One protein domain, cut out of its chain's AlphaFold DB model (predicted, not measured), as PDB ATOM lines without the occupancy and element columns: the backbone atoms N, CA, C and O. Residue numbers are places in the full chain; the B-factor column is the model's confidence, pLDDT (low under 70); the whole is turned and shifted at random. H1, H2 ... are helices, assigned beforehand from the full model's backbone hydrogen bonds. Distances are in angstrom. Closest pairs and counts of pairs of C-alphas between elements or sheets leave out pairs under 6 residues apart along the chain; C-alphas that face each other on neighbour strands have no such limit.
ATOM      1  N   ILE A  48     185.068 189.417 231.162       65.62
ATOM      2  CA  ILE A  48     184.493 188.586 232.228       65.62
ATOM      3  C   ILE A  48     184.193 187.148 231.757       65.62
ATOM      4  O   ILE A  48     184.503 186.189 232.458       65.62
ATOM      5  N   ALA A  49     183.612 186.957 230.569       62.44
ATOM      6  CA  ALA A  49     183.259 185.635 230.051       62.44
ATOM      7  C   ALA A  49     184.490 184.782 229.689       62.44
ATOM      8  O   ALA A  49     184.466 183.567 229.900       62.44
ATOM      9  N   ARG A  50     185.568 185.403 229.183       71.00
ATOM     10  CA  ARG A  50     186.852 184.715 228.941       71.00
ATOM     11  C   ARG A  50     187.527 184.350 230.265       71.00
ATOM     12  O   ARG A  50     187.789 183.165 230.480       71.00
ATOM     13  N   ARG A  51     187.636 185.313 231.191       74.00
ATOM     14  CA  ARG A  51     188.136 185.121 232.565       74.00
ATOM     15  C   ARG A  51     187.450 183.949 233.275       74.00
ATOM     16  O   ARG A  51     188.118 183.009 233.687       74.00
ATOM     17  N   ASN A  52     186.117 183.912 233.285       78.94
ATOM     18  CA  ASN A  52     185.346 182.820 233.895       78.94
ATOM     19  C   ASN A  52     185.638 181.438 233.271       78.94
ATOM     20  O   ASN A  52     185.481 180.415 233.937       78.94
ATOM     21  N   SER A  53     186.047 181.377 231.997       79.19
ATOM     22  CA  SER A  53     186.417 180.121 231.327       79.19
ATOM     23  C   SER A  53     187.858 179.675 231.616       79.19
ATOM     24  O   SER A  53     188.136 178.474 231.621       79.19
ATOM     25  N   GLU A  54     188.752 180.628 231.885       79.81
ATOM     26  CA  GLU A  54     190.154 180.428 232.274       79.81
ATOM     27  C   GLU A  54     190.226 179.995 233.751       79.81
ATOM     28  O   GLU A  54     190.768 178.932 234.067       79.81
ATOM     29  N   ASP A  55     189.531 180.715 234.638       81.75
ATOM     30  CA  ASP A  55     189.389 180.382 236.061       81.75
ATOM     31  C   ASP A  55     188.754 178.992 236.256       81.75
ATOM     32  O   ASP A  55     189.203 178.195 237.085       81.75
ATOM     33  N   ALA A  56     187.754 178.632 235.442       84.06
ATOM     34  CA  ALA A  56     187.155 177.295 235.462       84.06
ATOM     35  C   ALA A  56     188.138 176.183 235.041       84.06
ATOM     36  O   ALA A  56     188.062 175.069 235.570       84.06
ATOM     37  N   GLN A  57     189.073 176.457 234.123       81.69
ATOM     38  CA  GLN A  57     190.122 175.504 233.741       81.69
ATOM     39  C   GLN A  57     191.159 175.333 234.856       81.69
ATOM     40  O   GLN A  57     191.514 174.195 235.179       81.69
ATOM     41  N   LEU A  58     191.572 176.425 235.504       86.94
ATOM     42  CA  LEU A  58     192.475 176.386 236.657       86.94
ATOM     43  C   LEU A  58     191.851 175.618 237.836       86.94
ATOM     44  O   LEU A  58     192.474 174.707 238.389       86.94
ATOM     45  N   GLN A  59     190.582 175.893 238.165       88.75
ATOM     46  CA  GLN A  59     189.839 175.145 239.186       88.75
ATOM     47  C   GLN A  59     189.691 173.658 238.828       88.75
ATOM     48  O   GLN A  59     189.825 172.796 239.699       88.75
ATOM     49  N   ALA A  60     189.447 173.322 237.557       85.44
ATOM     50  CA  ALA A  60     189.370 171.932 237.110       85.44
ATOM     51  C   ALA A  60     190.724 171.205 237.225       85.44
ATOM     52  O   ALA A  60     190.757 170.046 237.652       85.44
ATOM     53  N   ALA A  61     191.836 171.874 236.899       82.25
ATOM     54  CA  ALA A  61     193.186 171.333 237.054       82.25
ATOM     55  C   ALA A  61     193.548 171.106 238.533       82.25
ATOM     56  O   ALA A  61     194.000 170.016 238.893       82.25
ATOM     57  N   SER A  62     193.257 172.082 239.401       86.56
ATOM     58  CA  SER A  62     193.451 171.978 240.854       86.56
ATOM     59  C   SER A  62     192.631 170.830 241.467       86.56
ATOM     60  O   SER A  62     193.184 169.946 242.127       86.56
ATOM     61  N   ARG A  63     191.331 170.725 241.146       90.19
ATOM     62  CA  ARG A  63     190.476 169.602 241.588       90.19
ATOM     63  C   ARG A  63     190.985 168.244 241.089       90.19
ATOM     64  O   ARG A  63     190.908 167.253 241.816       90.19
ATOM     65  N   ALA A  64     191.525 168.179 239.869       81.69
ATOM     66  CA  ALA A  64     192.121 166.957 239.328       81.69
ATOM     67  C   ALA A  64     193.412 166.552 240.063       81.69
ATOM     68  O   ALA A  64     193.632 165.356 240.270       81.69
ATOM     69  N   ARG A  65     194.232 167.521 240.493       90.25
ATOM     70  CA  ARG A  65     195.400 167.283 241.352       90.25
ATOM     71  C   ARG A  65     194.983 166.793 242.735       90.25
ATOM     72  O   ARG A  65     195.414 165.709 243.115       90.25
ATOM     73  N   ALA A  66     194.117 167.524 243.437       88.62
ATOM     74  CA  ALA A  66     193.670 167.159 244.784       88.62
ATOM     75  C   ALA A  66     193.073 165.741 244.821       88.62
ATOM     76  O   ALA A  66     193.363 164.955 245.720       88.62
ATOM     77  N   LYS A  67     192.306 165.365 243.788       90.75
ATOM     78  CA  LYS A  67     191.811 163.994 243.629       90.75
ATOM     79  C   LYS A  67     192.930 162.966 243.428       90.75
ATOM     80  O   LYS A  67     192.871 161.901 244.030       90.75
ATOM     81  N   ALA A  68     193.918 163.248 242.579       80.94
ATOM     82  CA  ALA A  68     195.028 162.326 242.337       80.94
ATOM     83  C   ALA A  68     195.951 162.177 243.560       80.94
ATOM     84  O   ALA A  68     196.537 161.116 243.748       80.94
ATOM     85  N   GLU A  69     196.074 163.216 244.389       87.19
ATOM     86  CA  GLU A  69     196.824 163.177 245.649       87.19
ATOM     87  C   GLU A  69     196.069 162.368 246.720       87.19
ATOM     88  O   GLU A  69     196.678 161.501 247.344       87.19
ATOM     89  N   ARG A  70     194.737 162.516 246.835       89.56
ATOM     90  CA  ARG A  70     193.892 161.641 247.679       89.56
ATOM     91  C   ARG A  70     193.934 160.172 247.241       89.56
ATOM     92  O   ARG A  70     194.206 159.314 248.067       89.56
ATOM     93  N   GLU A  71     193.792 159.880 245.943       85.38
ATOM     94  CA  GLU A  71     193.921 158.507 245.405       85.38
ATOM     95  C   GLU A  71     195.303 157.869 245.700       85.38
ATOM     96  O   GLU A  71     195.426 156.645 245.712       85.38
ATOM     97  N   VAL A  72     196.356 158.674 245.914       86.38
ATOM     98  CA  VAL A  72     197.689 158.197 246.326       86.38
ATOM     99  C   VAL A  72     197.775 157.969 247.839       86.38
ATOM    100  O   VAL A  72     198.455 157.026 248.242       86.38
ATOM    101  N   ALA A  73     197.118 158.794 248.659       85.12
ATOM    102  CA  ALA A  73     197.059 158.635 250.116       85.12
ATOM    103  C   ALA A  73     196.229 157.401 250.516       85.12
ATOM    104  O   ALA A  73     196.770 156.494 251.144       85.12
ATOM    105  N   GLU A  74     194.995 157.287 250.008       84.69
ATOM    106  CA  GLU A  74     194.099 156.135 250.229       84.69
ATOM    107  C   GLU A  74     194.772 154.798 249.836       84.69
ATOM    108  O   GLU A  74     194.558 153.754 250.453       84.69
ATOM    109  N   PHE A  75     195.628 154.808 248.802       85.62
ATOM    110  CA  PHE A  75     196.386 153.622 248.393       85.62
ATOM    111  C   PHE A  75     197.591 153.316 249.300       85.62
ATOM    112  O   PHE A  75     197.994 152.161 249.405       85.62
ATOM    113  N   GLN A  76     198.182 154.314 249.962       84.31
ATOM    114  CA  GLN A  76     199.241 154.087 250.954       84.31
ATOM    115  C   GLN A  76     198.671 153.536 252.263       84.31
ATOM    116  O   GLN A  76     199.228 152.575 252.788       84.31
ATOM    117  N   GLU A  77     197.534 154.064 252.716       83.12
ATOM    118  CA  GLU A  77     196.750 153.515 253.831       83.12
ATOM    119  C   GLU A  77     196.356 152.058 253.554       83.12
ATOM    120  O   GLU A  77     196.615 151.178 254.372       83.12
ATOM    121  N   TYR A  78     195.849 151.763 252.348       84.50
ATOM    122  CA  TYR A  78     195.566 150.390 251.921       84.50
ATOM    123  C   TYR A  78     196.787 149.462 252.011       84.50
ATOM    124  O   TYR A  78     196.659 148.343 252.503       84.50
ATOM    125  N   LEU A  79     197.970 149.904 251.572       83.44
ATOM    126  CA  LEU A  79     199.191 149.093 251.656       83.44
ATOM    127  C   LEU A  79     199.707 148.921 253.094       83.44
ATOM    128  O   LEU A  79     200.343 147.908 253.384       83.44
ATOM    129  N   ALA A  80     199.458 149.880 253.989       79.44
ATOM    130  CA  ALA A  80     199.759 149.737 255.413       79.44
ATOM    131  C   ALA A  80     198.814 148.714 256.071       79.44
ATOM    132  O   ALA A  80     199.278 147.782 256.730       79.44
ATOM    133  N   TRP A  81     197.511 148.824 255.796       85.50
ATOM    134  CA  TRP A  81     196.493 147.877 256.252       85.50
ATOM    135  C   TRP A  81     196.731 146.457 255.708       85.50
ATOM    136  O   TRP A  81     196.733 145.500 256.477       85.50
ATOM    137  N   GLU A  82     197.020 146.293 254.409       83.62
ATOM    138  CA  GLU A  82     197.270 144.974 253.803       83.62
ATOM    139  C   GLU A  82     198.525 144.301 254.388       83.62
ATOM    140  O   GLU A  82     198.554 143.080 254.532       83.62
ATOM    141  N   LYS A  83     199.548 145.078 254.780       84.00
ATOM    142  CA  LYS A  83     200.713 144.550 255.508       84.00
ATOM    143  C   LYS A  83     200.338 144.048 256.901       84.00
ATOM    144  O   LYS A  83     200.701 142.925 257.236       84.00
ATOM    145  N   LEU A  84     199.615 144.844 257.692       74.38
ATOM    146  CA  LEU A  84     199.156 144.442 259.030       74.38
ATOM    147  C   LEU A  84     198.270 143.189 258.963       74.38
ATOM    148  O   LEU A  84     198.502 142.227 259.692       74.38
ATOM    149  N   TYR A  85     197.324 143.161 258.023       77.62
ATOM    150  CA  TYR A  85     196.425 142.028 257.818       77.62
ATOM    151  C   TYR A  85     197.167 140.746 257.404       77.62
ATOM    152  O   TYR A  85     196.852 139.668 257.904       77.62
ATOM    153  N   LYS A  86     198.190 140.839 256.540       80.44
ATOM    154  CA  LYS A  86     199.013 139.675 256.163       80.44
ATOM    155  C   LYS A  86     199.839 139.127 257.325       80.44
ATOM    156  O   LYS A  86     199.929 137.913 257.443       80.44
ATOM    157  N   ARG A  87     200.382 139.987 258.196       77.81
ATOM    158  CA  ARG A  87     201.078 139.546 259.419       77.81
ATOM    159  C   ARG A  87     200.148 138.784 260.356       77.81
ATOM    160  O   ARG A  87     200.479 137.684 260.782       77.81
ATOM    161  N   TYR A  88     198.953 139.332 260.583       75.00
ATOM    162  CA  TYR A  88     197.902 138.670 261.353       75.00
ATOM    163  C   TYR A  88     197.536 137.294 260.765       75.00
ATOM    164  O   TYR A  88     197.500 136.305 261.490       75.00
ATOM    165  N   GLN A  89     197.340 137.194 259.444       71.12
ATOM    166  CA  GLN A  89     197.064 135.911 258.780       71.12
ATOM    167  C   GLN A  89     198.235 134.917 258.812       71.12
ATOM    168  O   GLN A  89     197.996 133.715 258.756       71.12
ATOM    169  N   ALA A  90     199.478 135.395 258.877       77.44
ATOM    170  CA  ALA A  90     200.671 134.554 258.943       77.44
ATOM    171  C   ALA A  90     200.948 133.991 260.350       77.44
ATOM    172  O   ALA A  90     201.883 133.212 260.510       77.44
ATOM    173  N   GLY A  91     200.180 134.398 261.369       77.25
ATOM    174  CA  GLY A  91     200.480 134.067 262.763       77.25
ATOM    175  C   GLY A  91     201.755 134.739 263.285       77.25
ATOM    176  O   GLY A  91     202.249 134.352 264.343       77.25
ATOM    177  N   GLU A  92     202.294 135.743 262.574       79.81
ATOM    178  CA  GLU A  92     203.407 136.546 263.083       79.81
ATOM    179  C   GLU A  92     202.954 137.215 264.390       79.81
ATOM    180  O   GLU A  92     201.901 137.868 264.400       79.81
ATOM    181  N   PRO A  93     203.709 137.088 265.498       56.66
ATOM    182  CA  PRO A  93     203.320 137.706 266.753       56.66
ATOM    183  C   PRO A  93     203.207 139.219 266.555       56.66
ATOM    184  O   PRO A  93     204.146 139.877 266.097       56.66
ATOM    185  N   ALA A  94     202.050 139.777 266.920       56.38
ATOM    186  CA  ALA A  94     201.887 141.220 267.018       56.38
ATOM    187  C   ALA A  94     203.020 141.790 267.898       56.38
ATOM    188  O   ALA A  94     203.405 141.131 268.872       56.38
ATOM    189  N   PRO A  95     203.578 142.975 267.574       69.31
ATOM    190  CA  PRO A  95     204.698 143.542 268.329       69.31
ATOM    191  C   PRO A  95     204.351 143.551 269.819       69.31
ATOM    192  O   PRO A  95     203.263 143.999 270.164       69.31
ATOM    193  N   ALA A  96     205.240 143.035 270.676       59.62
ATOM    194  CA  ALA A  96     204.897 142.462 271.989       59.62
ATOM    195  C   ALA A  96     203.909 143.275 272.854       59.62
ATOM    196  O   ALA A  96     203.026 142.692 273.479       59.62
ATOM    197  N   LYS A  97     203.986 144.613 272.809       60.59
ATOM    198  CA  LYS A  97     203.032 145.532 273.460       60.59
ATOM    199  C   LYS A  97     201.563 145.271 273.075       60.59
ATOM    200  O   LYS A  97     200.707 145.247 273.948       60.59
ATOM    201  N   LEU A  98     201.276 145.004 271.797       57.84
ATOM    202  CA  LEU A  98     199.942 144.619 271.314       57.84
ATOM    203  C   LEU A  98     199.541 143.199 271.730       57.84
ATOM    204  O   LEU A  98     198.355 142.946 271.900       57.84
ATOM    205  N   LYS A  99     200.491 142.263 271.867       57.81
ATOM    206  CA  LYS A  99     200.174 140.877 272.247       57.81
ATOM    207  C   LYS A  99     199.703 140.799 273.702       57.81
ATOM    208  O   LYS A  99     198.701 140.144 273.962       57.81
ATOM    209  N   ASN A 100     200.378 141.503 274.610       61.88
ATOM    210  CA  ASN A 100     199.985 141.556 276.020       61.88
ATOM    211  C   ASN A 100     198.656 142.310 276.194       61.88
ATOM    212  O   ASN A 100     197.758 141.793 276.844       61.88
ATOM    213  N   ALA A 101     198.484 143.441 275.500       65.00
ATOM    214  CA  ALA A 101     197.213 144.167 275.423       65.00
ATOM    215  C   ALA A 101     196.030 143.279 274.973       65.00
ATOM    216  O   ALA A 101     194.949 143.331 275.550       65.00
ATOM    217  N   PHE A 102     196.231 142.427 273.960       58.34
ATOM    218  CA  PHE A 102     195.200 141.497 273.473       58.34
ATOM    219  C   PHE A 102     194.902 140.324 274.417       58.34
ATOM    220  O   PHE A 102     193.815 139.757 274.322       58.34
ATOM    221  N   LEU A 103     195.854 139.921 275.263       68.94
ATOM    222  CA  LEU A 103     195.640 138.884 276.276       68.94
ATOM    223  C   LEU A 103     194.872 139.465 277.466       68.94
ATOM    224  O   LEU A 103     193.817 138.937 277.796       68.94
ATOM    225  N   GLN A 104     195.297 140.626 277.971       68.88
ATOM    226  CA  GLN A 104     194.600 141.346 279.040       68.88
ATOM    227  C   GLN A 104     193.163 141.715 278.643       68.88
ATOM    228  O   GLN A 104     192.238 141.487 279.412       68.88
ATOM    229  N   LEU A 105     192.929 142.184 277.408       68.12
ATOM    230  CA  LEU A 105     191.564 142.415 276.906       68.12
ATOM    231  C   LEU A 105     190.697 141.149 276.877       68.12
ATOM    232  O   LEU A 105     189.488 141.258 277.025       68.12
ATOM    233  N   LYS A 106     191.290 139.969 276.666       69.31
ATOM    234  CA  LYS A 106     190.559 138.695 276.659       69.31
ATOM    235  C   LYS A 106     190.285 138.147 278.053       69.31
ATOM    236  O   LYS A 106     189.283 137.463 278.216       69.31
ATOM    237  N   GLU A 107     191.174 138.405 279.004       72.25
ATOM    238  CA  GLU A 107     190.963 138.086 280.418       72.25
ATOM    239  C   GLU A 107     189.813 138.955 280.953       72.25
ATOM    240  O   GLU A 107     188.802 138.417 281.389       72.25
ATOM    241  N   ILE A 108     189.863 140.274 280.730       71.12
ATOM    242  CA  ILE A 108     188.798 141.201 281.147       71.12
ATOM    243  C   ILE A 108     187.462 140.915 280.420       71.12
ATOM    244  O   ILE A 108     186.418 140.871 281.059       71.12
ATOM    245  N   GLU A 109     187.456 140.644 279.103       71.19
ATOM    246  CA  GLU A 109     186.218 140.284 278.368       71.19
ATOM    247  C   GLU A 109     185.627 138.924 278.813       71.19
ATOM    248  O   GLU A 109     184.434 138.672 278.618       71.19
ATOM    249  N   ALA A 110     186.436 138.046 279.422       72.25
ATOM    250  CA  ALA A 110     185.978 136.788 280.015       72.25
ATOM    251  C   ALA A 110     185.456 136.953 281.455       72.25
ATOM    252  O   ALA A 110     184.573 136.193 281.854       72.25
ATOM    253  N   GLU A 111     185.971 137.926 282.211       75.44
ATOM    254  CA  GLU A 111     185.581 138.206 283.601       75.44
ATOM    255  C   GLU A 111     184.370 139.151 283.706       75.44
ATOM    256  O   GLU A 111     183.431 138.868 284.447       75.44
ATOM    257  N   GLU A 112     184.344 140.244 282.936       73.25
ATOM    258  CA  GLU A 112     183.319 141.302 283.028       73.25
ATOM    259  C   GLU A 112     182.218 141.192 281.955       73.25
ATOM    260  O   GLU A 112     181.196 141.884 281.999       73.25
ATOM    261  N   GLY A 113     182.407 140.321 280.959       66.88
ATOM    262  CA  GLY A 113     181.575 140.270 279.761       66.88
ATOM    263  C   GLY A 113     181.944 141.358 278.745       66.88
ATOM    264  O   GLY A 113     183.089 141.788 278.641       66.88
ATOM    265  N   ARG A 114     180.982 141.783 277.909       65.19
ATOM    266  CA  ARG A 114     181.264 142.691 276.779       65.19
ATOM    267  C   ARG A 114     181.699 144.086 277.239       65.19
ATOM    268  O   ARG A 114     180.851 144.954 277.444       65.19
ATOM    269  N   LEU A 115     183.010 144.311 277.243       71.56
ATOM    270  CA  LEU A 115     183.633 145.627 277.373       71.56
ATOM    271  C   LEU A 115     183.040 146.644 276.392       71.56
ATOM    272  O   LEU A 115     182.835 146.348 275.206       71.56
ATOM    273  N   SER A 116     182.792 147.869 276.862       79.56
ATOM    274  CA  SER A 116     182.320 148.926 275.978       79.56
ATOM    275  C   SER A 116     183.467 149.433 275.088       79.56
ATOM    276  O   SER A 116     184.643 149.374 275.463       79.56
ATOM    277  N   PRO A 117     183.167 150.012 273.908       74.94
ATOM    278  CA  PRO A 117     184.193 150.634 273.073       74.94
ATOM    279  C   PRO A 117     184.979 151.750 273.785       74.94
ATOM    280  O   PRO A 117     186.094 152.062 273.377       74.94
ATOM    281  N   GLN A 118     184.410 152.364 274.827       76.81
ATOM    282  CA  GLN A 118     185.071 153.415 275.601       76.81
ATOM    283  C   GLN A 118     186.121 152.826 276.551       76.81
ATOM    284  O   GLN A 118     187.225 153.364 276.623       76.81
ATOM    285  N   ASP A 119     185.838 151.680 277.171       78.25
ATOM    286  CA  ASP A 119     186.767 150.988 278.076       78.25
ATOM    287  C   ASP A 119     187.982 150.468 277.304       78.25
ATOM    288  O   ASP A 119     189.129 150.690 277.693       78.25
ATOM    289  N   VAL A 120     187.754 149.892 276.116       73.56
ATOM    290  CA  VAL A 120     188.853 149.476 275.230       73.56
ATOM    291  C   VAL A 120     189.679 150.678 274.753       73.56
ATOM    292  O   VAL A 120     190.905 150.586 274.654       73.56
ATOM    293  N   GLN A 121     189.052 151.830 274.498       79.31
ATOM    294  CA  GLN A 121     189.786 153.056 274.170       79.31
ATOM    295  C   GLN A 121     190.631 153.551 275.356       79.31
ATOM    296  O   GLN A 121     191.764 153.996 275.153       79.31
ATOM    297  N   LEU A 122     190.112 153.433 276.582       77.50
ATOM    298  CA  LEU A 122     190.813 153.786 277.816       77.50
ATOM    299  C   LEU A 122     192.032 152.877 278.053       77.50
ATOM    300  O   LEU A 122     193.118 153.379 278.338       77.50
ATOM    301  N   LEU A 123     191.890 151.566 277.840       72.38
ATOM    302  CA  LEU A 123     192.977 150.583 277.943       72.38
ATOM    303  C   LEU A 123     194.092 150.854 276.916       72.38
ATOM    304  O   LEU A 123     195.267 150.951 277.272       72.38
ATOM    305  N   PHE A 124     193.749 151.095 275.644       77.25
ATOM    306  CA  PHE A 124     194.744 151.463 274.620       77.25
ATOM    307  C   PHE A 124     195.472 152.784 274.925       77.25
ATOM    308  O   PHE A 124     196.632 152.955 274.528       77.25
ATOM    309  N   ARG A 125     194.811 153.712 275.628       80.12
ATOM    310  CA  ARG A 125     195.401 154.961 276.124       80.12
ATOM    311  C   ARG A 125     196.358 154.709 277.290       80.12
ATOM    312  O   ARG A 125     197.494 155.173 277.232       80.12
ATOM    313  N   GLN A 126     195.948 153.923 278.287       74.12
ATOM    314  CA  GLN A 126     196.788 153.515 279.422       74.12
ATOM    315  C   GLN A 126     198.052 152.761 278.970       74.12
ATOM    316  O   GLN A 126     199.130 152.971 279.519       74.12
ATOM    317  N   TRP A 127     197.964 151.957 277.906       73.69
ATOM    318  CA  TRP A 127     199.111 151.255 277.315       73.69
ATOM    319  C   TRP A 127     199.998 152.108 276.387       73.69
ATOM    320  O   TRP A 127     200.952 151.592 275.799       73.69
ATOM    321  N   GLY A 128     199.707 153.404 276.218       78.62
ATOM    322  CA  GLY A 128     200.505 154.312 275.382       78.62
ATOM    323  C   GLY A 128     200.489 153.967 273.885       78.62
ATOM    324  O   GLY A 128     201.417 154.320 273.154       78.62
ATOM    325  N   VAL A 129     199.455 153.262 273.415       76.12
ATOM    326  CA  VAL A 129     199.280 152.825 272.016       76.12
ATOM    327  C   VAL A 129     198.012 153.413 271.386       76.12
ATOM    328  O   VAL A 129     197.431 152.839 270.470       76.12
ATOM    329  N   GLU A 130     197.612 154.604 271.831       73.44
ATOM    330  CA  GLU A 130     196.394 155.323 271.424       73.44
ATOM    331  C   GLU A 130     196.244 155.440 269.888       73.44
ATOM    332  O   GLU A 130     195.179 155.180 269.331       73.44
ATOM    333  N   GLY A 131     197.342 155.696 269.162       72.00
ATOM    334  CA  GLY A 131     197.356 155.728 267.689       72.00
ATOM    335  C   GLY A 131     197.089 154.378 266.999       72.00
ATOM    336  O   GLY A 131     196.831 154.339 265.796       72.00
ATOM    337  N   GLN A 132     197.138 153.266 267.736       69.06
ATOM    338  CA  GLN A 132     196.818 151.917 267.261       69.06
ATOM    339  C   GLN A 132     195.374 151.510 267.584       69.06
ATOM    340  O   GLN A 132     194.856 150.621 266.910       69.06
ATOM    341  N   TYR A 133     194.694 152.189 268.520       68.81
ATOM    342  CA  TYR A 133     193.269 151.963 268.797       68.81
ATOM    343  C   TYR A 133     192.417 152.199 267.547       68.81
ATOM    344  O   TYR A 133     191.562 151.383 267.217       68.81
ATOM    345  N   ALA A 134     192.719 153.255 266.781       66.31
ATOM    346  CA  ALA A 134     192.079 153.494 265.491       66.31
ATOM    347  C   ALA A 134     192.249 152.284 264.554       66.31
ATOM    348  O   ALA A 134     191.261 151.741 264.070       66.31
ATOM    349  N   ALA A 135     193.476 151.788 264.363       59.38
ATOM    350  CA  ALA A 135     193.739 150.628 263.509       59.38
ATOM    351  C   ALA A 135     193.076 149.330 264.018       59.38
ATOM    352  O   ALA A 135     192.669 148.502 263.204       59.38
ATOM    353  N   TRP A 136     192.950 149.155 265.337       65.75
ATOM    354  CA  TRP A 136     192.287 148.015 265.981       65.75
ATOM    355  C   TRP A 136     190.760 148.068 265.834       65.75
ATOM    356  O   TRP A 136     190.152 147.098 265.384       65.75
ATOM    357  N   SER A 137     190.151 149.226 266.098       64.56
ATOM    358  CA  SER A 137     188.730 149.502 265.864       64.56
ATOM    359  C   SER A 137     188.379 149.312 264.381       64.56
ATOM    360  O   SER A 137     187.433 148.602 264.038       64.56
ATOM    361  N   GLU A 138     189.218 149.824 263.470       59.66
ATOM    362  CA  GLU A 138     189.083 149.572 262.033       59.66
ATOM    363  C   GLU A 138     189.254 148.092 261.645       59.66
ATOM    364  O   GLU A 138     188.691 147.677 260.625       59.66
ATOM    365  N   LEU A 139     190.002 147.305 262.432       55.88
ATOM    366  CA  LEU A 139     190.190 145.861 262.258       55.88
ATOM    367  C   LEU A 139     188.991 145.041 262.759       55.88
ATOM    368  O   LEU A 139     188.593 144.108 262.061       55.88
ATOM    369  N   GLN A 140     188.352 145.409 263.876       57.41
ATOM    370  CA  GLN A 140     187.085 144.792 264.299       57.41
ATOM    371  C   GLN A 140     185.940 145.105 263.315       57.41
ATOM    372  O   GLN A 140     185.210 144.204 262.898       57.41
ATOM    373  N   ASP A 141     185.854 146.341 262.811       57.50
ATOM    374  CA  ASP A 141     184.925 146.730 261.731       57.50
ATOM    375  C   ASP A 141     185.282 146.128 260.348       57.50
ATOM    376  O   ASP A 141     184.539 146.257 259.355       57.50
ATOM    377  N   SER A 142     186.440 145.471 260.230       52.84
ATOM    378  CA  SER A 142     187.053 145.130 258.945       52.84
ATOM    379  C   SER A 142     186.306 144.139 258.042       52.84
ATOM    380  O   SER A 142     186.528 144.234 256.824       52.84
ATOM    381  N   PRO A 143     185.390 143.251 258.496       54.38
ATOM    382  CA  PRO A 143     184.566 142.463 257.573       54.38
ATOM    383  C   PRO A 143     183.805 143.346 256.568       54.38
ATOM    384  O   PRO A 143     183.592 142.957 255.418       54.38
ATOM    385  N   LYS A 144     183.460 144.582 256.967       57.78
ATOM    386  CA  LYS A 144     182.761 145.575 256.133       57.78
ATOM    387  C   LYS A 144     183.715 146.510 255.364       57.78
ATOM    388  O   LYS A 144     183.320 147.041 254.319       57.78
ATOM    389  N   LYS A 145     184.964 146.709 255.818       60.69
ATOM    390  CA  LYS A 145     185.975 147.550 255.129       60.69
ATOM    391  C   LYS A 145     186.775 146.800 254.059       60.69
ATOM    392  O   LYS A 145     186.993 147.370 252.987       60.69
ATOM    393  N   ALA A 146     187.112 145.522 254.247       59.97
ATOM    394  CA  ALA A 146     187.846 144.738 253.243       59.97
ATOM    395  C   ALA A 146     187.179 144.731 251.838       59.97
ATOM    396  O   ALA A 146     187.882 144.936 250.841       59.97
ATOM    397  N   PRO A 147     185.836 144.634 251.692       68.88
ATOM    398  CA  PRO A 147     185.168 144.789 250.396       68.88
ATOM    399  C   PRO A 147     185.307 146.192 249.785       68.88
ATOM    400  O   PRO A 147     185.420 146.314 248.563       68.88
ATOM    401  N   LYS A 148     185.307 147.257 250.604       70.50
ATOM    402  CA  LYS A 148     185.500 148.646 250.144       70.50
ATOM    403  C   LYS A 148     186.935 148.858 249.649       70.50
ATOM    404  O   LYS A 148     187.118 149.404 248.561       70.50
ATOM    405  N   MET A 149     187.926 148.339 250.371       69.00
ATOM    406  CA  MET A 149     189.341 148.433 249.999       69.00
ATOM    407  C   MET A 149     189.690 147.578 248.769       69.00
ATOM    408  O   MET A 149     190.353 148.052 247.848       69.00
ATOM    409  N   HIS A 150     189.123 146.374 248.639       73.62
ATOM    410  CA  HIS A 150     189.235 145.581 247.405       73.62
ATOM    411  C   HIS A 150     188.560 146.264 246.203       73.62
ATOM    412  O   HIS A 150     189.037 146.188 245.066       73.62
ATOM    413  N   GLN A 151     187.452 146.981 246.428       78.06
ATOM    414  CA  GLN A 151     186.855 147.831 245.395       78.06
ATOM    415  C   GLN A 151     187.734 149.036 245.044       78.06
ATOM    416  O   GLN A 151     187.770 149.402 243.869       78.06
ATOM    417  N   LEU A 152     188.429 149.643 246.011       75.06
ATOM    418  CA  LEU A 152     189.389 150.720 245.774       75.06
ATOM    419  C   LEU A 152     190.537 150.220 244.886       75.06
ATOM    420  O   LEU A 152     190.731 150.758 243.796       75.06
ATOM    421  N   ARG A 153     191.187 149.108 245.254       81.88
ATOM    422  CA  ARG A 153     192.212 148.438 244.435       81.88
ATOM    423  C   ARG A 153     191.731 148.187 243.000       81.88
ATOM    424  O   ARG A 153     192.346 148.672 242.050       81.88
ATOM    425  N   LYS A 154     190.555 147.569 242.821       82.81
ATOM    426  CA  LYS A 154     189.944 147.346 241.492       82.81
ATOM    427  C   LYS A 154     189.622 148.636 240.721       82.81
ATOM    428  O   LYS A 154     189.633 148.629 239.488       82.81
ATOM    429  N   ARG A 155     189.306 149.746 241.401       80.75
ATOM    430  CA  ARG A 155     189.111 151.066 240.763       80.75
ATOM    431  C   ARG A 155     190.442 151.652 240.278       80.75
ATOM    432  O   ARG A 155     190.460 152.222 239.187       80.75
ATOM    433  N   LEU A 156     191.517 151.496 241.052       77.56
ATOM    434  CA  LEU A 156     192.848 152.044 240.763       77.56
ATOM    435  C   LEU A 156     193.598 151.232 239.685       77.56
ATOM    436  O   LEU A 156     194.211 151.816 238.787       77.56
ATOM    437  N   GLU A 157     193.493 149.899 239.697       79.69
ATOM    438  CA  GLU A 157     194.030 149.013 238.648       79.69
ATOM    439  C   GLU A 157     193.388 149.308 237.272       79.69
ATOM    440  O   GLU A 157     194.063 149.475 236.245       79.69
ATOM    441  N   GLY A 158     192.061 149.461 237.240       78.44
ATOM    442  CA  GLY A 158     191.304 149.744 236.024       78.44
ATOM    443  C   GLY A 158     191.209 148.537 235.079       78.44
ATOM    444  O   GLY A 158     191.009 147.407 235.506       78.44
ATOM    445  N   LYS A 159     191.289 148.761 233.756       64.62
ATOM    446  CA  LYS A 159     191.048 147.705 232.740       64.62
ATOM    447  C   LYS A 159     192.211 146.728 232.507       64.62
ATOM    448  O   LYS A 159     192.027 145.753 231.783       64.62
ATOM    449  N   LYS A 160     193.394 147.004 233.052       64.88
ATOM    450  CA  LYS A 160     194.538 146.086 233.059       64.88
ATOM    451  C   LYS A 160     194.981 145.965 234.518       64.88
ATOM    452  O   LYS A 160     195.353 147.011 235.056       64.88
ATOM    453  N   PRO A 161     194.932 144.774 235.142       66.50
ATOM    454  CA  PRO A 161     195.529 144.600 236.459       66.50
ATOM    455  C   PRO A 161     197.007 144.993 236.380       66.50
ATOM    456  O   PRO A 161     197.669 144.738 235.367       66.50
ATOM    457  N   ALA A 162     197.501 145.670 237.413       70.06
ATOM    458  CA  ALA A 162     198.940 145.802 237.588       70.06
ATOM    459  C   ALA A 162     199.502 144.410 237.919       70.06
ATOM    460  O   ALA A 162     198.815 143.616 238.556       70.06
ATOM    461  N   ALA A 163     200.713 144.099 237.450       66.62
ATOM    462  CA  ALA A 163     201.350 142.823 237.786       66.62
ATOM    463  C   ALA A 163     201.718 142.753 239.280       66.62
ATOM    464  O   ALA A 163     201.718 141.676 239.861       66.62
ATOM    465  N   ASP A 164     201.991 143.912 239.883       86.94
ATOM    466  CA  ASP A 164     202.371 144.099 241.276       86.94
ATOM    467  C   ASP A 164     201.873 145.454 241.827       86.94
ATOM    468  O   ASP A 164     201.489 146.378 241.094       86.94
ATOM    469  N   ASP A 165     201.905 145.594 243.153       83.38
ATOM    470  CA  ASP A 165     201.524 146.832 243.845       83.38
ATOM    471  C   ASP A 165     202.513 147.979 243.571       83.38
ATOM    472  O   ASP A 165     202.145 149.159 243.598       83.38
ATOM    473  N   ALA A 166     203.764 147.649 243.227       84.50
ATOM    474  CA  ALA A 166     204.794 148.614 242.854       84.50
ATOM    475  C   ALA A 166     204.466 149.332 241.532       84.50
ATOM    476  O   ALA A 166     204.553 150.566 241.464       84.50
ATOM    477  N   ALA A 167     204.020 148.617 240.491       84.75
ATOM    478  CA  ALA A 167     203.559 149.236 239.251       84.75
ATOM    479  C   ALA A 167     202.295 150.079 239.468       84.75
ATOM    480  O   ALA A 167     202.163 151.139 238.845       84.75
ATOM    481  N   LEU A 168     201.392 149.664 240.366       83.31
ATOM    482  CA  LEU A 168     200.208 150.451 240.716       83.31
ATOM    483  C   LEU A 168     200.596 151.763 241.423       83.31
ATOM    484  O   LEU A 168     200.205 152.837 240.955       83.31
ATOM    485  N   LYS A 169     201.466 151.704 242.442       88.56
ATOM    486  CA  LYS A 169     202.032 152.882 243.127       88.56
ATOM    487  C   LYS A 169     202.697 153.844 242.136       88.56
ATOM    488  O   LYS A 169     202.359 155.029 242.094       88.56
ATOM    489  N   LYS A 170     203.571 153.330 241.262       89.44
ATOM    490  CA  LYS A 170     204.286 154.110 240.231       89.44
ATOM    491  C   LYS A 170     203.334 154.748 239.211       89.44
ATOM    492  O   LYS A 170     203.592 155.845 238.714       89.44
ATOM    493  N   ARG A 171     202.210 154.094 238.898       85.12
ATOM    494  CA  ARG A 171     201.170 154.610 237.995       85.12
ATOM    495  C   ARG A 171     200.344 155.728 238.636       85.12
ATOM    496  O   ARG A 171     200.069 156.716 237.953       85.12
ATOM    497  N   LEU A 172     199.997 155.612 239.917       86.12
ATOM    498  CA  LEU A 172     199.295 156.664 240.662       86.12
ATOM    499  C   LEU A 172     200.196 157.887 240.885       86.12
ATOM    500  O   LEU A 172     199.782 159.006 240.588       86.12
ATOM    501  N   GLN A 173     201.468 157.684 241.243       88.56
ATOM    502  CA  GLN A 173     202.467 158.760 241.313       88.56
ATOM    503  C   GLN A 173     202.611 159.510 239.978       88.56
ATOM    504  O   GLN A 173     202.545 160.738 239.951       88.56
ATOM    505  N   ARG A 174     202.712 158.794 238.845       90.06
ATOM    506  CA  ARG A 174     202.718 159.410 237.502       90.06
ATOM    507  C   ARG A 174     201.432 160.186 237.196       90.06
ATOM    508  O   ARG A 174     201.490 161.211 236.518       90.06
ATOM    509  N   ARG A 175     200.274 159.734 237.691       86.38
ATOM    510  CA  ARG A 175     198.986 160.433 237.536       86.38
ATOM    511  C   ARG A 175     198.959 161.743 238.331       86.38
ATOM    512  O   ARG A 175     198.571 162.764 237.770       86.38
ATOM    513  N   ALA A 176     199.434 161.730 239.578       85.25
ATOM    514  CA  ALA A 176     199.568 162.926 240.412       85.25
ATOM    515  C   ALA A 176     200.585 163.928 239.828       85.25
ATOM    516  O   ALA A 176     200.280 165.112 239.697       85.25
ATOM    517  N   GLN A 177     201.751 163.457 239.367       90.06
ATOM    518  CA  GLN A 177     202.737 164.283 238.653       90.06
ATOM    519  C   GLN A 177     202.155 164.903 237.371       90.06
ATOM    520  O   GLN A 177     202.349 166.091 237.116       90.06
ATOM    521  N   GLY A 178     201.392 164.133 236.588       89.44
ATOM    522  CA  GLY A 178     200.704 164.634 235.396       89.44
ATOM    523  C   GLY A 178     199.645 165.698 235.705       89.44
ATOM    524  O   GLY A 178     199.507 166.653 234.942       89.44
ATOM    525  N   ALA A 179     198.932 165.579 236.829       85.50
ATOM    526  CA  ALA A 179     197.992 166.601 237.288       85.50
ATOM    527  C   ALA A 179     198.714 167.883 237.743       85.50
ATOM    528  O   ALA A 179     198.351 168.968 237.297       85.50
ATOM    529  N   ARG A 180     199.796 167.760 238.531       88.19
ATOM    530  CA  ARG A 180     200.661 168.892 238.924       88.19
ATOM    531  C   ARG A 180     201.248 169.627 237.714       88.19
ATOM    532  O   ARG A 180     201.299 170.853 237.718       88.19
ATOM    533  N   LYS A 181     201.666 168.904 236.666       92.69
ATOM    534  CA  LYS A 181     202.158 169.521 235.423       92.69
ATOM    535  C   LYS A 181     201.070 170.358 234.739       92.69
ATOM    536  O   LYS A 181     201.333 171.508 234.414       92.69
ATOM    537  N   LYS A 182     199.853 169.824 234.596       85.62
ATOM    538  CA  LYS A 182     198.724 170.557 233.995       85.62
ATOM    539  C   LYS A 182     198.289 171.776 234.803       85.62
ATOM    540  O   LYS A 182     197.902 172.777 234.219       85.62
ATOM    541  N   GLU A 183     198.356 171.705 236.131       90.06
ATOM    542  CA  GLU A 183     198.094 172.867 236.983       90.06
ATOM    543  C   GLU A 183     199.138 173.972 236.756       90.06
ATOM    544  O   GLU A 183     198.769 175.132 236.615       90.06
ATOM    545  N   ARG A 184     200.429 173.620 236.651       91.00
ATOM    546  CA  ARG A 184     201.496 174.583 236.321       91.00
ATOM    547  C   ARG A 184     201.325 175.190 234.927       91.00
ATOM    548  O   ARG A 184     201.503 176.391 234.783       91.00
ATOM    549  N   GLU A 185     200.954 174.386 233.930       89.25
ATOM    550  CA  GLU A 185     200.656 174.864 232.570       89.25
ATOM    551  C   GLU A 185     199.473 175.850 232.565       89.25
ATOM    552  O   GLU A 185     199.571 176.907 231.951       89.25
ATOM    553  N   ALA A 186     198.395 175.556 233.302       84.25
ATOM    554  CA  ALA A 186     197.236 176.446 233.415       84.25
ATOM    555  C   ALA A 186     197.542 177.752 234.174       84.25
ATOM    556  O   ALA A 186     197.014 178.798 233.807       84.25
ATOM    557  N   ARG A 187     198.399 177.710 235.207       89.38
ATOM    558  CA  ARG A 187     198.868 178.921 235.908       89.38
ATOM    559  C   ARG A 187     199.718 179.799 234.990       89.38
ATOM    560  O   ARG A 187     199.373 180.954 234.806       89.38
ATOM    561  N   ALA A 188     200.716 179.229 234.312       91.25
ATOM    562  CA  ALA A 188     201.568 179.981 233.388       91.25
ATOM    563  C   ALA A 188     200.771 180.673 232.262       91.25
ATOM    564  O   ALA A 188     201.097 181.789 231.878       91.25
ATOM    565  N   GLN A 189     199.697 180.042 231.768       88.69
ATOM    566  CA  GLN A 189     198.777 180.659 230.802       88.69
ATOM    567  C   GLN A 189     197.966 181.820 231.398       88.69
ATOM    568  O   GLN A 189     197.696 182.795 230.700       88.69
ATOM    569  N   LEU A 190     197.573 181.731 232.673       87.94
ATOM    570  CA  LEU A 190     196.916 182.830 233.383       87.94
ATOM    571  C   LEU A 190     197.879 184.013 233.560       87.94
ATOM    572  O   LEU A 190     197.494 185.151 233.301       87.94
ATOM    573  N   ASP A 191     199.125 183.733 233.948       91.44
ATOM    574  CA  ASP A 191     200.174 184.732 234.174       91.44
ATOM    575  C   ASP A 191     200.544 185.455 232.857       91.44
ATOM    576  O   ASP A 191     200.617 186.683 232.816       91.44
ATOM    577  N   GLU A 192     200.676 184.715 231.747       91.31
ATOM    578  CA  GLU A 192     200.901 185.264 230.396       91.31
ATOM    579  C   GLU A 192     199.748 186.185 229.948       91.31
ATOM    580  O   GLU A 192     199.978 187.278 229.427       91.31
ATOM    581  N   LEU A 193     198.494 185.796 230.212       86.19
ATOM    582  CA  LEU A 193     197.319 186.625 229.914       86.19
ATOM    583  C   LEU A 193     197.209 187.861 230.818       86.19
ATOM    584  O   LEU A 193     196.712 188.894 230.367       86.19
ATOM    585  N   GLN A 194     197.657 187.788 232.074       90.12
ATOM    586  CA  GLN A 194     197.733 188.958 232.955       90.12
ATOM    587  C   GLN A 194     198.799 189.947 232.471       90.12
ATOM    588  O   GLN A 194     198.523 191.144 232.419       90.12
ATOM    589  N   ALA A 195     199.965 189.460 232.033       91.44
ATOM    590  CA  ALA A 195     201.008 190.297 231.443       91.44
ATOM    591  C   ALA A 195     200.533 191.004 230.158       91.44
ATOM    592  O   ALA A 195     200.744 192.207 230.009       91.44
ATOM    593  N   LEU A 196     199.825 190.297 229.268       90.06
ATOM    594  CA  LEU A 196     199.227 190.902 228.070       90.06
ATOM    595  C   LEU A 196     198.177 191.968 228.418       90.06
ATOM    596  O   LEU A 196     198.204 193.050 227.843       90.06
ATOM    597  N   ARG A 197     197.303 191.723 229.406       85.31
ATOM    598  CA  ARG A 197     196.325 192.732 229.860       85.31
ATOM    599  C   ARG A 197     196.987 193.951 230.506       85.31
ATOM    600  O   ARG A 197     196.479 195.054 230.349       85.31
ATOM    601  N   ALA A 198     198.113 193.780 231.201       90.19
ATOM    602  CA  ALA A 198     198.891 194.903 231.724       90.19
ATOM    603  C   ALA A 198     199.496 195.752 230.590       90.19
ATOM    604  O   ALA A 198     199.482 196.976 230.671       90.19
ATOM    605  N   GLN A 199     199.954 195.118 229.502       91.88
ATOM    606  CA  GLN A 199     200.413 195.820 228.296       91.88
ATOM    607  C   GLN A 199     199.265 196.538 227.566       91.88
ATOM    608  O   GLN A 199     199.424 197.697 227.196       91.88
ATOM    609  N   GLU A 200     198.103 195.895 227.402       90.69
ATOM    610  CA  GLU A 200     196.900 196.517 226.818       90.69
ATOM    611  C   GLU A 200     196.419 197.717 227.655       90.69
ATOM    612  O   GLU A 200     196.105 198.767 227.100       90.69
ATOM    613  N   ALA A 201     196.419 197.603 228.988       89.94
ATOM    614  CA  ALA A 201     196.055 198.697 229.888       89.94
ATOM    615  C   ALA A 201     197.054 199.864 229.827       89.94
ATOM    616  O   ALA A 201     196.633 201.018 229.764       89.94
ATOM    617  N   ALA A 202     198.361 199.583 229.788       91.62
ATOM    618  CA  ALA A 202     199.391 200.607 229.618       91.62
ATOM    619  C   ALA A 202     199.286 201.311 228.251       91.62
ATOM    620  O   ALA A 202     199.429 202.530 228.172       91.62
ATOM    621  N   ALA A 203     198.974 200.569 227.182       90.69
ATOM    622  CA  ALA A 203     198.734 201.138 225.857       90.69
ATOM    623  C   ALA A 203     197.486 202.038 225.833       90.69
ATOM    624  O   ALA A 203     197.556 203.156 225.328       90.69
ATOM    625  N   ALA A 204     196.378 201.604 226.442       90.38
ATOM    626  CA  ALA A 204     195.159 202.407 226.553       90.38
ATOM    627  C   ALA A 204     195.360 203.673 227.411       90.38
ATOM    628  O   ALA A 204     194.832 204.732 227.081       90.38
ATOM    629  N   GLN A 205     196.161 203.598 228.481       92.38
ATOM    630  CA  GLN A 205     196.555 204.774 229.268       92.38
ATOM    631  C   GLN A 205     197.414 205.749 228.451       92.38
ATOM    632  O   GLN A 205     197.184 206.956 228.513       92.38
ATOM    633  N   ALA A 206     198.359 205.247 227.650       91.94
ATOM    634  CA  ALA A 206     199.165 206.075 226.755       91.94
ATOM    635  C   ALA A 206     198.321 206.734 225.645       91.94
ATOM    636  O   ALA A 206     198.525 207.907 225.336       91.94
ATOM    637  N   GLU A 207     197.343 206.020 225.082       91.00
ATOM    638  CA  GLU A 207     196.414 206.563 224.084       91.00
ATOM    639  C   GLU A 207     195.488 207.632 224.687       91.00
ATOM    640  O   GLU A 207     195.359 208.715 224.118       91.00
ATOM    641  N   ALA A 208     194.935 207.396 225.881       91.81
ATOM    642  CA  ALA A 208     194.136 208.387 226.603       91.81
ATOM    643  C   ALA A 208     194.951 209.646 226.962       91.81
ATOM    644  O   ALA A 208     194.454 210.766 226.822       91.81
TER     645      ALA A 208
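Overview. This is residues 48 to 208 of the 1215 residues of an uncharacterized protein of Candidatus Pacearchaeota archaeon (UniProt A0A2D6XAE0). Two long helices, H6 and H1, run side by side in opposite directions as a long rod, and a loose head of three shorter helices, H2, H3 and H4, sits toward the end of H1. H5 leads from the head back to the beginning of H6, while residues 194 to 208 of H6 stick out at the other end. The printed part has 161 residues with six named helices, H1 to H6 in order along the chain, and no named strand; the class is all helix. It is extended, with a radius of gyration of the C-alphas of 25.9 A, and spans 91 by 38 by 24 A.

Along the chain. The longest helix is H6, residues 165 to 208, 64.3 A from first to last C-alpha; it ends with C-alpha 208 at (194.136, 208.387, 226.603). H1, residues 48 to 89, measures 60.3 A and begins with C-alpha 48 at (184.493, 188.586, 232.228). H5 is residues 142 to 157, 21.8 A long, and H4 is residues 130 to 140, 15.8 A long. H3 is residues 117 to 126, 14.4 A. H2 is residues 96 to 111, 22.9 A, ending with C-alpha 111 at (185.581, 138.206, 283.601).

Arrangement. H6 touches H1 with residues 169 to 190 alone, at a shallow tilt of 18 degrees, opposite ways; the closest C-alphas, of Arg 65 and Ala 179, are 4.9 A apart. H5 and H6 only just touch, with 3 pairs of C-alphas within 8 A, the closest being Glu 157 and Leu 168 at 6.7 A. H5 is close to H1 but not clearly touching, the C-alphas of Tyr 78 and Met 149 being 6.8 A apart. H4 and H1 are near each other. H3 and H4 form a helical hairpin and touch, the closest C-alphas being Phe 124 and Glu 130 at 5.3 A, with a steep tilt of 36 degrees, only just beyond shallow. H2 is close to H3 but not clearly touching, with the C-alphas of Ala 101 and Phe 124 7.7 A apart. H1 and H2 are apart. In H2, H3 and H6 every O i to N i+4 pair is within hydrogen-bond range; the counts are 37 of 38 in H1, 5 of 7 in H4 and 10 of 12 in H5.

Size, cuts and confidence. The two C-alphas farthest apart, of Glu 111 and Glu 207, are 91.3 A apart. The printed part has no cut, and none of its links between helices is long. The mean pLDDT of the printed part is 78.0; 39 residues are under 70, among them residues 93 to 106 and 132 to 147.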